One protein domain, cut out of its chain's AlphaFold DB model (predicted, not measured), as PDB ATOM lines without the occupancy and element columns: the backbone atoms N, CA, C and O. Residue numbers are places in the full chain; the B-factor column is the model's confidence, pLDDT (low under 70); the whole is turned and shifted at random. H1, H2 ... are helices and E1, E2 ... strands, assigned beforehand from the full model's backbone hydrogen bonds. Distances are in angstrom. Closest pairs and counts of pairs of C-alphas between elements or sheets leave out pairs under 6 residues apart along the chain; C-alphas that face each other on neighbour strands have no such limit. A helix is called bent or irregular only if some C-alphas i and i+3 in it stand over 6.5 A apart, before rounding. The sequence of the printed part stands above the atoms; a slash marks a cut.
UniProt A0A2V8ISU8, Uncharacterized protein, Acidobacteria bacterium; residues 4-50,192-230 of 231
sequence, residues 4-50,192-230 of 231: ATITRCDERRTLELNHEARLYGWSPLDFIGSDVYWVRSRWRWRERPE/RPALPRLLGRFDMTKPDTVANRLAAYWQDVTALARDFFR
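What this domain is: This is residues 4 to 50 and 192 to 230 of the 231 residues of an uncharacterized protein of Acidobacteria bacterium (UniProt A0A2V8ISU8). A strongly twisted sheet of five strands, folded on itself at E3, sits at one end of a loose shape, and two arms reach away from it: the stretch of residues 31 to 50 with the small H1, and the long H2, which only grazes the sheet with residues 210 to 217. The two arms leave a gap between H1 and H2, and residues 31 to 50 and 222 to 230 stand free. The printed part has 86 residues, with two named helices and five named strands in the order E1 E2 E3 H1 E4 E5 H2; the sheet is mixed, in the order E1, E2, E3, E4, E5, and the class is mixed, helices and strands. The whole is loose, with a radius of gyration of the C-alphas of 16.0 A, and only just flat, spanning 42 by 34 by 19 A.

Where its parts are: Find C-alpha 4 at (-43.448, -18.705, 25.713), where E1 begins; it runs over residues 4 to 8, 13.3 A. Next come E2, residues 13 to 18, 16.5 A, and E3, residues 23 to 28, 17.3 A. H1 is residues 35 to 38, 5.2 A. After the cut, look for C-alpha 192 at (-36.677, -31.556, 26.972): E4 is residues 192 to 196, 12.0 A, and E5 residues 202 to 207, 9.5 A. H2 covers residues 210 to 228, 26.8 A, ending at C-alpha 228 (-11.357, -15.174, 43.611).

How they stand to each other: Begin with the meander E1 E2 E3, each strand the antiparallel neighbour of the one before, in two hairpins. Look for N 6 and O 15 at 2.9 A between E1 and E2, and N 16 and O 25 at 2.9 A between E2 and E3. E3 and E4 are parallel, at 56 degrees, with N 194 and O 24 at 2.8 A. E4 and E5 form an antiparallel hairpin, with N 203 and O 195 at 2.8 A. It is a folded sheet, one sheet bent back into two leaves: E1 E2 face E4 E5, with E3 as the hinge. The closest C-alphas of E4 and H2, Leu 195 and Arg 213, are 6.8 A apart. H1 is not on the sheet, and H1 and H2 are apart. In H2 every O i to N i+4 pair is within hydrogen-bond range; H1 is too short for such a pair.

The domain as a whole: Residues 51 to 191 are not printed; C-alphas 50 and 192, the two farthest apart, stand 45.2 A from each other across this cut. Of the links printed whole, E3 to H1 is short and the others are tight. The mean pLDDT of the printed part is 72.2; residues 30 to 50, 198 to 200, 224 and 227 to 230 are under 70.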
ATOM      1  N   ALA A   4     -42.142 -18.735  25.079       89.31
ATOM      2  CA  ALA A   4     -43.448 -18.705  25.713       89.31
ATOM      3  C   ALA A   4     -43.300 -19.052  27.188       89.31
ATOM      4  O   ALA A   4     -42.364 -19.745  27.589       89.31
ATOM      5  N   THR A   5     -44.256 -18.579  27.972       88.88
ATOM      6  CA  THR A   5     -44.279 -18.776  29.412       88.88
ATOM      7  C   THR A   5     -45.599 -19.421  29.787       88.88
ATOM      8  O   THR A   5     -46.653 -18.953  29.360       88.88
ATOM      9  N   ILE A   6     -45.542 -20.488  30.579       89.44
ATOM     10  CA  ILE A   6     -46.727 -21.156  31.119       89.44
ATOM     11  C   ILE A   6     -46.679 -21.046  32.635       89.44
ATOM     12  O   ILE A   6     -45.725 -21.492  33.268       89.44
ATOM     13  N   THR A   7     -47.715 -20.468  33.227       86.94
ATOM     14  CA  THR A   7     -47.792 -20.294  34.674       86.94
ATOM     15  C   THR A   7     -48.679 -21.372  35.295       86.94
ATOM     16  O   THR A   7     -49.837 -21.517  34.912       86.94
ATOM     17  N   ARG A   8     -48.138 -22.117  36.267       86.12
ATOM     18  CA  ARG A   8     -48.817 -23.218  36.963       86.12
ATOM     19  C   ARG A   8     -49.021 -22.879  38.436       86.12
ATOM     20  O   ARG A   8     -48.093 -22.975  39.244       86.12
ATOM     21  N   CYS A   9     -50.230 -22.429  38.769       81.81
ATOM     22  CA  CYS A   9     -50.562 -21.935  40.109       81.81
ATOM     23  C   CYS A   9     -50.593 -23.039  41.163       81.81
ATOM     24  O   CYS A   9     -50.102 -22.846  42.271       81.81
ATOM     25  N   ASP A  10     -51.136 -24.195  40.784       83.81
ATOM     26  CA  ASP A  10     -51.200 -25.427  41.572       83.81
ATOM     27  C   ASP A  10     -49.820 -25.862  42.082       83.81
ATOM     28  O   ASP A  10     -49.673 -26.292  43.224       83.81
ATOM     29  N   GLU A  11     -48.796 -25.691  41.250       86.31
ATOM     30  CA  GLU A  11     -47.421 -26.096  41.546       86.31
ATOM     31  C   GLU A  11     -46.508 -24.937  41.951       86.31
ATOM     32  O   GLU A  11     -45.314 -25.146  42.171       86.31
ATOM     33  N   ARG A  12     -47.044 -23.711  42.029       83.44
ATOM     34  CA  ARG A  12     -46.289 -22.486  42.332       83.44
ATOM     35  C   ARG A  12     -45.007 -22.367  41.501       83.44
ATOM     36  O   ARG A  12     -43.942 -22.037  42.026       83.44
ATOM     37  N   ARG A  13     -45.101 -22.618  40.193       84.38
ATOM     38  CA  ARG A  13     -43.981 -22.455  39.261       84.38
ATOM     39  C   ARG A  13     -44.399 -21.869  37.923       84.38
ATOM     40  O   ARG A  13     -45.550 -21.950  37.501       84.38
ATOM     41  N   THR A  14     -43.416 -21.313  37.240       86.81
ATOM     42  CA  THR A  14     -43.518 -20.833  35.872       86.81
ATOM     43  C   THR A  14     -42.593 -21.660  34.997       86.81
ATOM     44  O   THR A  14     -41.435 -21.870  35.345       86.81
ATOM     45  N   LEU A  15     -43.101 -22.152  33.874       90.25
ATOM     46  CA  LEU A  15     -42.328 -22.837  32.852       90.25
ATOM     47  C   LEU A  15     -41.922 -21.826  31.787       90.25
ATOM     48  O   LEU A  15     -42.768 -21.107  31.255       90.25
ATOM     49  N   GLU A  16     -40.640 -21.801  31.453       90.94
ATOM     50  CA  GLU A  16     -40.120 -21.037  30.326       90.94
ATOM     51  C   GLU A  16     -39.857 -22.002  29.175       90.94
ATOM     52  O   GLU A  16     -39.169 -23.007  29.352       90.94
ATOM     53  N   LEU A  17     -40.400 -21.714  27.997       93.06
ATOM     54  CA  LEU A  17     -40.285 -22.549  26.809       93.06
ATOM     55  C   LEU A  17     -39.448 -21.844  25.748       93.06
ATOM     56  O   LEU A  17     -39.761 -20.726  25.347       93.06
ATOM     57  N   ASN A  18     -38.439 -22.532  25.221       93.94
ATOM     58  CA  ASN A  18     -37.765 -22.154  23.983       93.94
ATOM     59  C   ASN A  18     -38.286 -23.044  22.848       93.94
ATOM     60  O   ASN A  18     -37.975 -24.237  22.787       93.94
ATOM     61  N   HIS A  19     -39.072 -22.464  21.938       93.62
ATOM     62  CA  HIS A  19     -39.683 -23.209  20.837       93.62
ATOM     63  C   HIS A  19     -38.670 -23.703  19.798       93.62
ATOM     64  O   HIS A  19     -38.876 -24.760  19.207       93.62
ATOM     65  N   GLU A  20     -37.580 -22.963  19.574       92.56
ATOM     66  CA  GLU A  20     -36.566 -23.314  18.571       92.56
ATOM     67  C   GLU A  20     -35.732 -24.510  19.034       92.56
ATOM     68  O   GLU A  20     -35.525 -25.457  18.279       92.56
ATOM     69  N   ALA A  21     -35.312 -24.502  20.301       92.75
ATOM     70  CA  ALA A  21     -34.525 -25.589  20.881       92.75
ATOM     71  C   ALA A  21     -35.386 -26.762  21.390       92.75
ATOM     72  O   ALA A  21     -34.844 -27.817  21.722       92.75
ATOM     73  N   ARG A  22     -36.716 -26.584  21.473       94.69
ATOM     74  CA  ARG A  22     -37.647 -27.486  22.177       94.69
ATOM     75  C   ARG A  22     -37.161 -27.793  23.593       94.69
ATOM     76  O   ARG A  22     -37.110 -28.945  24.025       94.69
ATOM     77  N   LEU A  23     -36.765 -26.741  24.300       95.44
ATOM     78  CA  LEU A  23     -36.278 -26.830  25.669       95.44
ATOM     79  C   LEU A  23     -37.232 -26.125  26.617       95.44
ATOM     80  O   LEU A  23     -37.833 -25.115  26.247       95.44
ATOM     81  N   TYR A  24     -37.349 -26.648  27.832       93.88
ATOM     82  CA  TYR A  24     -38.073 -25.986  28.905       93.88
ATOM     83  C   TYR A  24     -37.215 -25.849  30.162       93.88
ATOM     84  O   TYR A  24     -36.485 -26.766  30.542       93.88
ATOM     85  N   GLY A  25     -37.322 -24.696  30.807       91.38
ATOM     86  CA  GLY A  25     -36.850 -24.453  32.162       91.38
ATOM     87  C   GLY A  25     -38.038 -24.205  33.081       91.38
ATOM     88  O   GLY A  25     -39.175 -24.075  32.624       91.38
ATOM     89  N   TRP A  26     -37.785 -24.126  34.380       88.56
ATOM     90  CA  TRP A  26     -38.800 -23.692  35.331       88.56
ATOM     91  C   TRP A  26     -38.214 -22.706  36.336       88.56
ATOM     92  O   TRP A  26     -37.027 -22.739  36.640       88.56
ATOM     93  N   SER A  27     -39.050 -21.833  36.871       82.25
ATOM     94  CA  SER A  27     -38.717 -20.993  38.013       82.25
ATOM     95  C   SER A  27     -39.836 -21.091  39.043       82.25
ATOM     96  O   SER A  27     -40.998 -21.257  38.658       82.25
ATOM     97  N   PRO A  28     -39.533 -21.014  40.346       79.44
ATOM     98  CA  PRO A  28     -40.579 -20.846  41.345       79.44
ATOM     99  C   PRO A  28     -41.397 -19.583  41.039       79.44
ATOM    100  O   PRO A  28     -40.895 -18.611  40.469       79.44
ATOM    101  N   LEU A  29     -42.682 -19.618  41.386       74.00
ATOM    102  CA  LEU A  29     -43.516 -18.425  41.475       74.00
ATOM    103  C   LEU A  29     -43.173 -17.708  42.777       74.00
ATOM    104  O   LEU A  29     -43.879 -17.819  43.780       74.00
ATOM    105  N   ASP A  30     -42.046 -17.010  42.743       61.97
ATOM    106  CA  ASP A  30     -41.626 -16.103  43.793       61.97
ATOM    107  C   ASP A  30     -42.201 -14.707  43.503       61.97
ATOM    108  O   ASP A  30     -42.244 -14.240  42.362       61.97
ATOM    109  N   PHE A  31     -42.728 -14.061  44.542       49.34
ATOM    110  CA  PHE A  31     -43.344 -12.736  44.470       49.34
ATOM    111  C   PHE A  31     -42.368 -11.721  43.842       49.34
ATOM    112  O   PHE A  31     -41.169 -11.759  44.138       49.34
ATOM    113  N   ILE A  32     -42.875 -10.777  43.031       44.12
ATOM    114  CA  ILE A  32     -42.130  -9.604  42.519       44.12
ATOM    115  C   ILE A  32     -41.780  -8.699  43.717       44.12
ATOM    116  O   ILE A  32     -42.375  -7.657  43.962       44.12
ATOM    117  N   GLY A  33     -40.838  -9.159  44.530       38.12
ATOM    118  CA  GLY A  33     -40.470  -8.569  45.807       38.12
ATOM    119  C   GLY A  33     -39.584  -9.463  46.672       38.12
ATOM    120  O   GLY A  33     -38.931  -8.939  47.562       38.12
ATOM    121  N   SER A  34     -39.451 -10.768  46.411       36.09
ATOM    122  CA  SER A  34     -38.394 -11.569  47.054       36.09
ATOM    123  C   SER A  34     -37.080 -11.493  46.271       36.09
ATOM    124  O   SER A  34     -36.024 -11.282  46.867       36.09
ATOM    125  N   ASP A  35     -37.114 -11.524  44.941       36.41
ATOM    126  CA  ASP A  35     -35.878 -11.567  44.141       36.41
ATOM    127  C   ASP A  35     -35.152 -10.217  44.038       36.41
ATOM    128  O   ASP A  35     -33.937 -10.174  43.844       36.41
ATOM    129  N   VAL A  36     -35.852  -9.104  44.283       35.72
ATOM    130  CA  VAL A  36     -35.221  -7.777  44.426       35.72
ATOM    131  C   VAL A  36     -34.489  -7.645  45.776       35.72
ATOM    132  O   VAL A  36     -33.558  -6.847  45.901       35.72
ATOM    133  N   TYR A  37     -34.820  -8.478  46.773       29.33
ATOM    134  CA  TYR A  37     -34.198  -8.443  48.102       29.33
ATOM    135  C   TYR A  37     -33.202  -9.589  48.367       29.33
ATOM    136  O   TYR A  37     -32.258  -9.382  49.134       29.33
ATOM    137  N   TRP A  38     -33.304 -10.746  47.694       26.09
ATOM    138  CA  TRP A  38     -32.380 -11.874  47.916       26.09
ATOM    139  C   TRP A  38     -31.053 -11.789  47.147       26.09
ATOM    140  O   TRP A  38     -30.044 -12.332  47.610       26.09
ATOM    141  N   VAL A  39     -30.984 -11.041  46.036       30.58
ATOM    142  CA  VAL A  39     -29.705 -10.814  45.325       30.58
ATOM    143  C   VAL A  39     -28.762  -9.906  46.137       30.58
ATOM    144  O   VAL A  39     -27.543 -10.002  46.003       30.58
ATOM    145  N   ARG A  40     -29.285  -9.096  47.074       36.00
ATOM    146  CA  ARG A  40     -28.457  -8.279  47.988       36.00
ATOM    147  C   ARG A  40     -27.971  -9.038  49.225       36.00
ATOM    148  O   ARG A  40     -27.007  -8.610  49.854       36.00
ATOM    149  N   SER A  41     -28.599 -10.151  49.605       36.56
ATOM    150  CA  SER A  41     -28.305 -10.817  50.885       36.56
ATOM    151  C   SER A  41     -27.246 -11.916  50.818       36.56
ATOM    152  O   SER A  41     -26.756 -12.316  51.872       36.56
ATOM    153  N   ARG A  42     -26.858 -12.392  49.626       33.66
ATOM    154  CA  ARG A  42     -25.825 -13.441  49.493       33.66
ATOM    155  C   ARG A  42     -24.388 -12.907  49.383       33.66
ATOM    156  O   ARG A  42     -23.453 -13.695  49.409       33.66
ATOM    157  N   TRP A  43     -24.223 -11.581  49.377       33.78
ATOM    158  CA  TRP A  43     -22.937 -10.875  49.448       33.78
ATOM    159  C   TRP A  43     -22.881  -9.935  50.662       33.78
ATOM    160  O   TRP A  43     -22.508  -8.768  50.566       33.78
ATOM    161  N   ARG A  44     -23.273 -10.430  51.841       37.59
ATOM    162  CA  ARG A  44     -22.915  -9.771  53.104       37.59
ATOM    163  C   ARG A  44     -21.442 -10.060  53.369       37.59
ATOM    164  O   ARG A  44     -21.190 -11.127  53.889       37.59
ATOM    165  N   TRP A  45     -20.532  -9.187  52.922       33.47
ATOM    166  CA  TRP A  45     -19.213  -8.843  53.520       33.47
ATOM    167  C   TRP A  45     -18.429  -7.841  52.644       33.47
ATOM    168  O   TRP A  45     -17.202  -7.855  52.598       33.47
ATOM    169  N   ARG A  46     -19.117  -6.932  51.947       38.25
ATOM    170  CA  ARG A  46     -18.509  -5.677  51.493       38.25
ATOM    171  C   ARG A  46     -19.387  -4.537  51.952       38.25
ATOM    172  O   ARG A  46     -20.609  -4.673  51.954       38.25
ATOM    173  N   GLU A  47     -18.721  -3.505  52.448       37.00
ATOM    174  CA  GLU A  47     -19.267  -2.255  52.962       37.00
ATOM    175  C   GLU A  47     -20.566  -1.886  52.250       37.00
ATOM    176  O   GLU A  47     -20.635  -1.939  51.022       37.00
ATOM    177  N   ARG A  48     -21.607  -1.543  53.024       39.25
ATOM    178  CA  ARG A  48     -22.806  -0.903  52.472       39.25
ATOM    179  C   ARG A  48     -22.310   0.262  51.612       39.25
ATOM    180  O   ARG A  48     -21.785   1.205  52.200       39.25
ATOM    181  N   PRO A  49     -22.490   0.245  50.278       46.03
ATOM    182  CA  PRO A  49     -22.409   1.488  49.538       46.03
ATOM    183  C   PRO A  49     -23.448   2.400  50.185       46.03
ATOM    184  O   PRO A  49     -24.583   1.955  50.417       46.03
ATOM    185  N   GLU A  50     -23.058   3.623  50.540       46.91
ATOM    186  CA  GLU A  50     -24.036   4.645  50.893       46.91
ATOM    187  C   GLU A  50     -25.139   4.622  49.826       46.91
ATOM    188  O   GLU A  50     -24.831   4.450  48.638       46.91
ATOM    189  N   ARG A 192     -37.646 -30.968  26.036       95.19
ATOM    190  CA  ARG A 192     -36.677 -31.556  26.972       95.19
ATOM    191  C   ARG A 192     -36.255 -30.534  28.028       95.19
ATOM    192  O   ARG A 192     -36.268 -29.340  27.730       95.19
ATOM    193  N   PRO A 193     -35.845 -30.967  29.229       93.81
ATOM    194  CA  PRO A 193     -35.313 -30.046  30.223       93.81
ATOM    195  C   PRO A 193     -34.092 -29.302  29.671       93.81
ATOM    196  O   PRO A 193     -33.211 -29.903  29.047       93.81
ATOM    197  N   ALA A 194     -34.052 -27.994  29.890       93.25
ATOM    198  CA  ALA A 194     -32.882 -27.164  29.660       93.25
ATOM    199  C   ALA A 194     -31.814 -27.436  30.732       93.25
ATOM    200  O   ALA A 194     -32.105 -27.943  31.816       93.25
ATOM    201  N   LEU A 195     -30.568 -27.086  30.440       91.88
ATOM    202  CA  LEU A 195     -29.443 -27.294  31.345       91.88
ATOM    203  C   LEU A 195     -29.554 -26.379  32.584       91.88
ATOM    204  O   LEU A 195     -29.519 -25.156  32.422       91.88
ATOM    205  N   PRO A 196     -29.644 -26.914  33.817       85.62
ATOM    206  CA  PRO A 196     -29.657 -26.085  35.019       85.62
ATOM    207  C   PRO A 196     -28.310 -25.376  35.232       85.62
ATOM    208  O   PRO A 196     -27.241 -25.957  35.036       85.62
ATOM    209  N   ARG A 197     -28.364 -24.118  35.674       76.69
ATOM    210  CA  ARG A 197     -27.217 -23.309  36.110       76.69
ATOM    211  C   ARG A 197     -27.188 -23.210  37.633       76.69
ATOM    212  O   ARG A 197     -28.231 -23.208  38.284       76.69
ATOM    213  N   LEU A 198     -25.994 -23.040  38.197       65.56
ATOM    214  CA  LEU A 198     -25.771 -22.926  39.647       65.56
ATOM    215  C   LEU A 198     -26.558 -21.787  40.326       65.56
ATOM    216  O   LEU A 198     -26.886 -21.892  41.504       65.56
ATOM    217  N   LEU A 199     -26.903 -20.724  39.593       59.59
ATOM    218  CA  LEU A 199     -27.647 -19.560  40.097       59.59
ATOM    219  C   LEU A 199     -29.178 -19.672  39.936       59.59
ATOM    220  O   LEU A 199     -29.869 -18.657  39.943       59.59
ATOM    221  N   GLY A 200     -29.722 -20.884  39.775       60.94
ATOM    222  CA  GLY A 200     -31.176 -21.115  39.777       60.94
ATOM    223  C   GLY A 200     -31.896 -20.751  38.474       60.94
ATOM    224  O   GLY A 200     -33.114 -20.609  38.465       60.94
ATOM    225  N   ARG A 201     -31.159 -20.610  37.368       75.12
ATOM    226  CA  ARG A 201     -31.711 -20.413  36.017       75.12
ATOM    227  C   ARG A 201     -31.377 -21.587  35.107       75.12
ATOM    228  O   ARG A 201     -30.540 -22.422  35.437       75.12
ATOM    229  N   PHE A 202     -32.007 -21.619  33.944       85.44
ATOM    230  CA  PHE A 202     -31.785 -22.627  32.919       85.44
ATOM    231  C   PHE A 202     -31.067 -22.015  31.715       85.44
ATOM    232  O   PHE A 202     -31.399 -20.919  31.270       85.44
ATOM    233  N   ASP A 203     -30.074 -22.718  31.176       88.12
ATOM    234  CA  ASP A 203     -29.528 -22.412  29.859       88.12
ATOM    235  C   ASP A 203     -30.455 -22.988  28.796       88.12
ATOM    236  O   ASP A 203     -30.366 -24.155  28.406       88.12
ATOM    237  N   MET A 204     -31.339 -22.121  28.316       89.19
ATOM    238  CA  MET A 204     -32.361 -22.425  27.320       89.19
ATOM    239  C   MET A 204     -31.798 -22.723  25.922       89.19
ATOM    240  O   MET A 204     -32.575 -22.883  24.981       89.19
ATOM    241  N   THR A 205     -30.473 -22.799  25.757       90.25
ATOM    242  CA  THR A 205     -29.807 -23.182  24.502       90.25
ATOM    243  C   THR A 205     -29.265 -24.609  24.521       90.25
ATOM    244  O   THR A 205     -28.945 -25.154  23.464       90.25
ATOM    245  N   LYS A 206     -29.170 -25.241  25.699       91.00
ATOM    246  CA  LYS A 206     -28.574 -26.571  25.856       91.00
ATOM    247  C   LYS A 206     -29.515 -27.521  26.588       91.00
ATOM    248  O   LYS A 206     -30.045 -27.156  27.634       91.00
ATOM    249  N   PRO A 207     -29.686 -28.761  26.101       93.56
ATOM    250  CA  PRO A 207     -30.441 -29.763  26.833       93.56
ATOM    251  C   PRO A 207     -29.691 -30.186  28.092       93.56
ATOM    252  O   PRO A 207     -28.454 -30.203  28.130       93.56
ATOM    253  N   ASP A 208     -30.451 -30.610  29.089       92.38
ATOM    254  CA  ASP A 208     -29.918 -31.208  30.296       92.38
ATOM    255  C   ASP A 208     -29.339 -32.601  30.009       92.38
ATOM    256  O   ASP A 208     -30.049 -33.602  29.915       92.38
ATOM    257  N   THR A 209     -28.025 -32.660  29.813       90.94
ATOM    258  CA  THR A 209     -27.281 -33.904  29.596       90.94
ATOM    259  C   THR A 209     -26.087 -33.949  30.535       90.94
ATOM    260  O   THR A 209     -25.575 -32.907  30.946       90.94
ATOM    261  N   VAL A 210     -25.588 -35.150  30.842       87.94
ATOM    262  CA  VAL A 210     -24.406 -35.327  31.705       87.94
ATOM    263  C   VAL A 210     -23.208 -34.532  31.177       87.94
ATOM    264  O   VAL A 210     -22.558 -33.819  31.939       87.94
ATOM    265  N   ALA A 211     -22.960 -34.578  29.864       89.12
ATOM    266  CA  ALA A 211     -21.877 -33.831  29.230       89.12
ATOM    267  C   ALA A 211     -22.045 -32.310  29.393       89.12
ATOM    268  O   ALA A 211     -21.098 -31.618  29.767       89.12
ATOM    269  N   ASN A 212     -23.259 -31.791  29.176       88.75
ATOM    270  CA  ASN A 212     -23.536 -30.363  29.326       88.75
ATOM    271  C   ASN A 212     -23.443 -29.904  30.785       88.75
ATOM    272  O   ASN A 212     -22.915 -28.822  31.033       88.75
ATOM    273  N   ARG A 213     -23.891 -30.725  31.746       86.25
ATOM    274  CA  ARG A 213     -23.735 -30.449  33.183       86.25
ATOM    275  C   ARG A 213     -22.270 -30.342  33.568       86.25
ATOM    276  O   ARG A 213     -21.882 -29.343  34.158       86.25
ATOM    277  N   LEU A 214     -21.449 -31.325  33.200       85.75
ATOM    278  CA  LEU A 214     -20.014 -31.310  33.506       85.75
ATOM    279  C   LEU A 214     -19.317 -30.087  32.897       85.75
ATOM    280  O   LEU A 214     -18.546 -29.415  33.582       85.75
ATOM    281  N   ALA A 215     -19.637 -29.753  31.645       84.00
ATOM    282  CA  ALA A 215     -19.105 -28.565  30.987       84.00
ATOM    283  C   ALA A 215     -19.544 -27.264  31.682       84.00
ATOM    284  O   ALA A 215     -18.721 -26.370  31.873       84.00
ATOM    285  N   ALA A 216     -20.814 -27.153  32.087       81.12
ATOM    286  CA  ALA A 216     -21.321 -25.988  32.809       81.12
ATOM    287  C   ALA A 216     -20.701 -25.855  34.202       81.12
ATOM    288  O   ALA A 216     -20.243 -24.771  34.545       81.12
ATOM    289  N   TYR A 217     -20.590 -26.945  34.966       78.75
ATOM    290  CA  TYR A 217     -19.914 -26.928  36.265       78.75
ATOM    291  C   TYR A 217     -18.461 -26.477  36.141       78.75
ATOM    292  O   TYR A 217     -18.007 -25.654  36.928       78.75
ATOM    293  N   TRP A 218     -17.735 -26.960  35.130       78.69
ATOM    294  CA  TRP A 218     -16.365 -26.516  34.887       78.69
ATOM    295  C   TRP A 218     -16.289 -25.023  34.532       78.69
ATOM    296  O   TRP A 218     -15.429 -24.299  35.036       78.69
ATOM    297  N   GLN A 219     -17.211 -24.525  33.704       78.19
ATOM    298  CA  GLN A 219     -17.306 -23.095  33.395       78.19
ATOM    299  C   GLN A 219     -17.597 -22.254  34.645       78.19
ATOM    300  O   GLN A 219     -16.909 -21.262  34.880       78.19
ATOM    301  N   ASP A 220     -18.554 -22.676  35.467       71.38
ATOM    302  CA  ASP A 220     -18.953 -21.955  36.674       71.38
ATOM    303  C   ASP A 220     -17.812 -21.958  37.718       71.38
ATOM    304  O   ASP A 220     -17.494 -20.918  38.297       71.38
ATOM    305  N   VAL A 221     -17.107 -23.085  37.891       76.69
ATOM    306  CA  VAL A 221     -15.927 -23.200  38.774       76.69
ATOM    307  C   VAL A 221     -14.762 -22.334  38.283       76.69
ATOM    308  O   VAL A 221     -14.139 -21.629  39.076       76.69
ATOM    309  N   THR A 222     -14.462 -22.342  36.981       76.69
ATOM    310  CA  THR A 222     -13.367 -21.524  36.423       76.69
ATOM    311  C   THR A 222     -13.665 -20.025  36.445       76.69
ATOM    312  O   THR A 222     -12.729 -19.224  36.495       76.69
ATOM    313  N   ALA A 223     -14.936 -19.624  36.382       70.94
ATOM    314  CA  ALA A 223     -15.346 -18.238  36.585       70.94
ATOM    315  C   ALA A 223     -15.139 -17.820  38.048       70.94
ATOM    316  O   ALA A 223     -14.457 -16.832  38.308       70.94
ATOM    317  N   LEU A 224     -15.610 -18.637  38.995       68.25
ATOM    318  CA  LEU A 224     -15.472 -18.372  40.428       68.25
ATOM    319  C   LEU A 224     -13.999 -18.307  40.865       68.25
ATOM    320  O   LEU A 224     -13.620 -17.415  41.617       68.25
ATOM    321  N   ALA A 225     -13.147 -19.191  40.338       71.62
ATOM    322  CA  ALA A 225     -11.706 -19.133  40.573       71.62
ATOM    323  C   ALA A 225     -11.083 -17.837  40.022       71.62
ATOM    324  O   ALA A 225     -10.310 -17.185  40.718       71.62
ATOM    325  N   ARG A 226     -11.437 -17.419  38.798       71.25
ATOM    326  CA  ARG A 226     -10.940 -16.159  38.215       71.25
ATOM    327  C   ARG A 226     -11.346 -14.932  39.026       71.25
ATOM    328  O   ARG A 226     -10.536 -14.020  39.156       71.25
ATOM    329  N   ASP A 227     -12.556 -14.917  39.570       65.94
ATOM    330  CA  ASP A 227     -13.030 -13.817  40.410       65.94
ATOM    331  C   ASP A 227     -12.382 -13.835  41.803       65.94
ATOM    332  O   ASP A 227     -12.104 -12.777  42.365       65.94
ATOM    333  N   PHE A 228     -12.065 -15.019  42.337       65.19
ATOM    334  CA  PHE A 228     -11.357 -15.174  43.611       65.19
ATOM    335  C   PHE A 228      -9.883 -14.740  43.531       65.19
ATOM    336  O   PHE A 228      -9.383 -14.111  44.456       65.19
ATOM    337  N   PHE A 229      -9.197 -15.014  42.416       60.66
ATOM    338  CA  PHE A 229      -7.788 -14.642  42.191       60.66
ATOM    339  C   PHE A 229      -7.592 -13.243  41.570       60.66
ATOM    340  O   PHE A 229      -6.487 -12.903  41.152       60.66
ATOM    341  N   ARG A 230      -8.652 -12.428  41.481       54.47
ATOM    342  CA  ARG A 230      -8.596 -11.008  41.077       54.47
ATOM    343  C   ARG A 230      -8.608 -10.034  42.271       54.47
ATOM    344  O   ARG A 230      -8.812  -8.839  42.054       54.47
TER     345      ARG A 230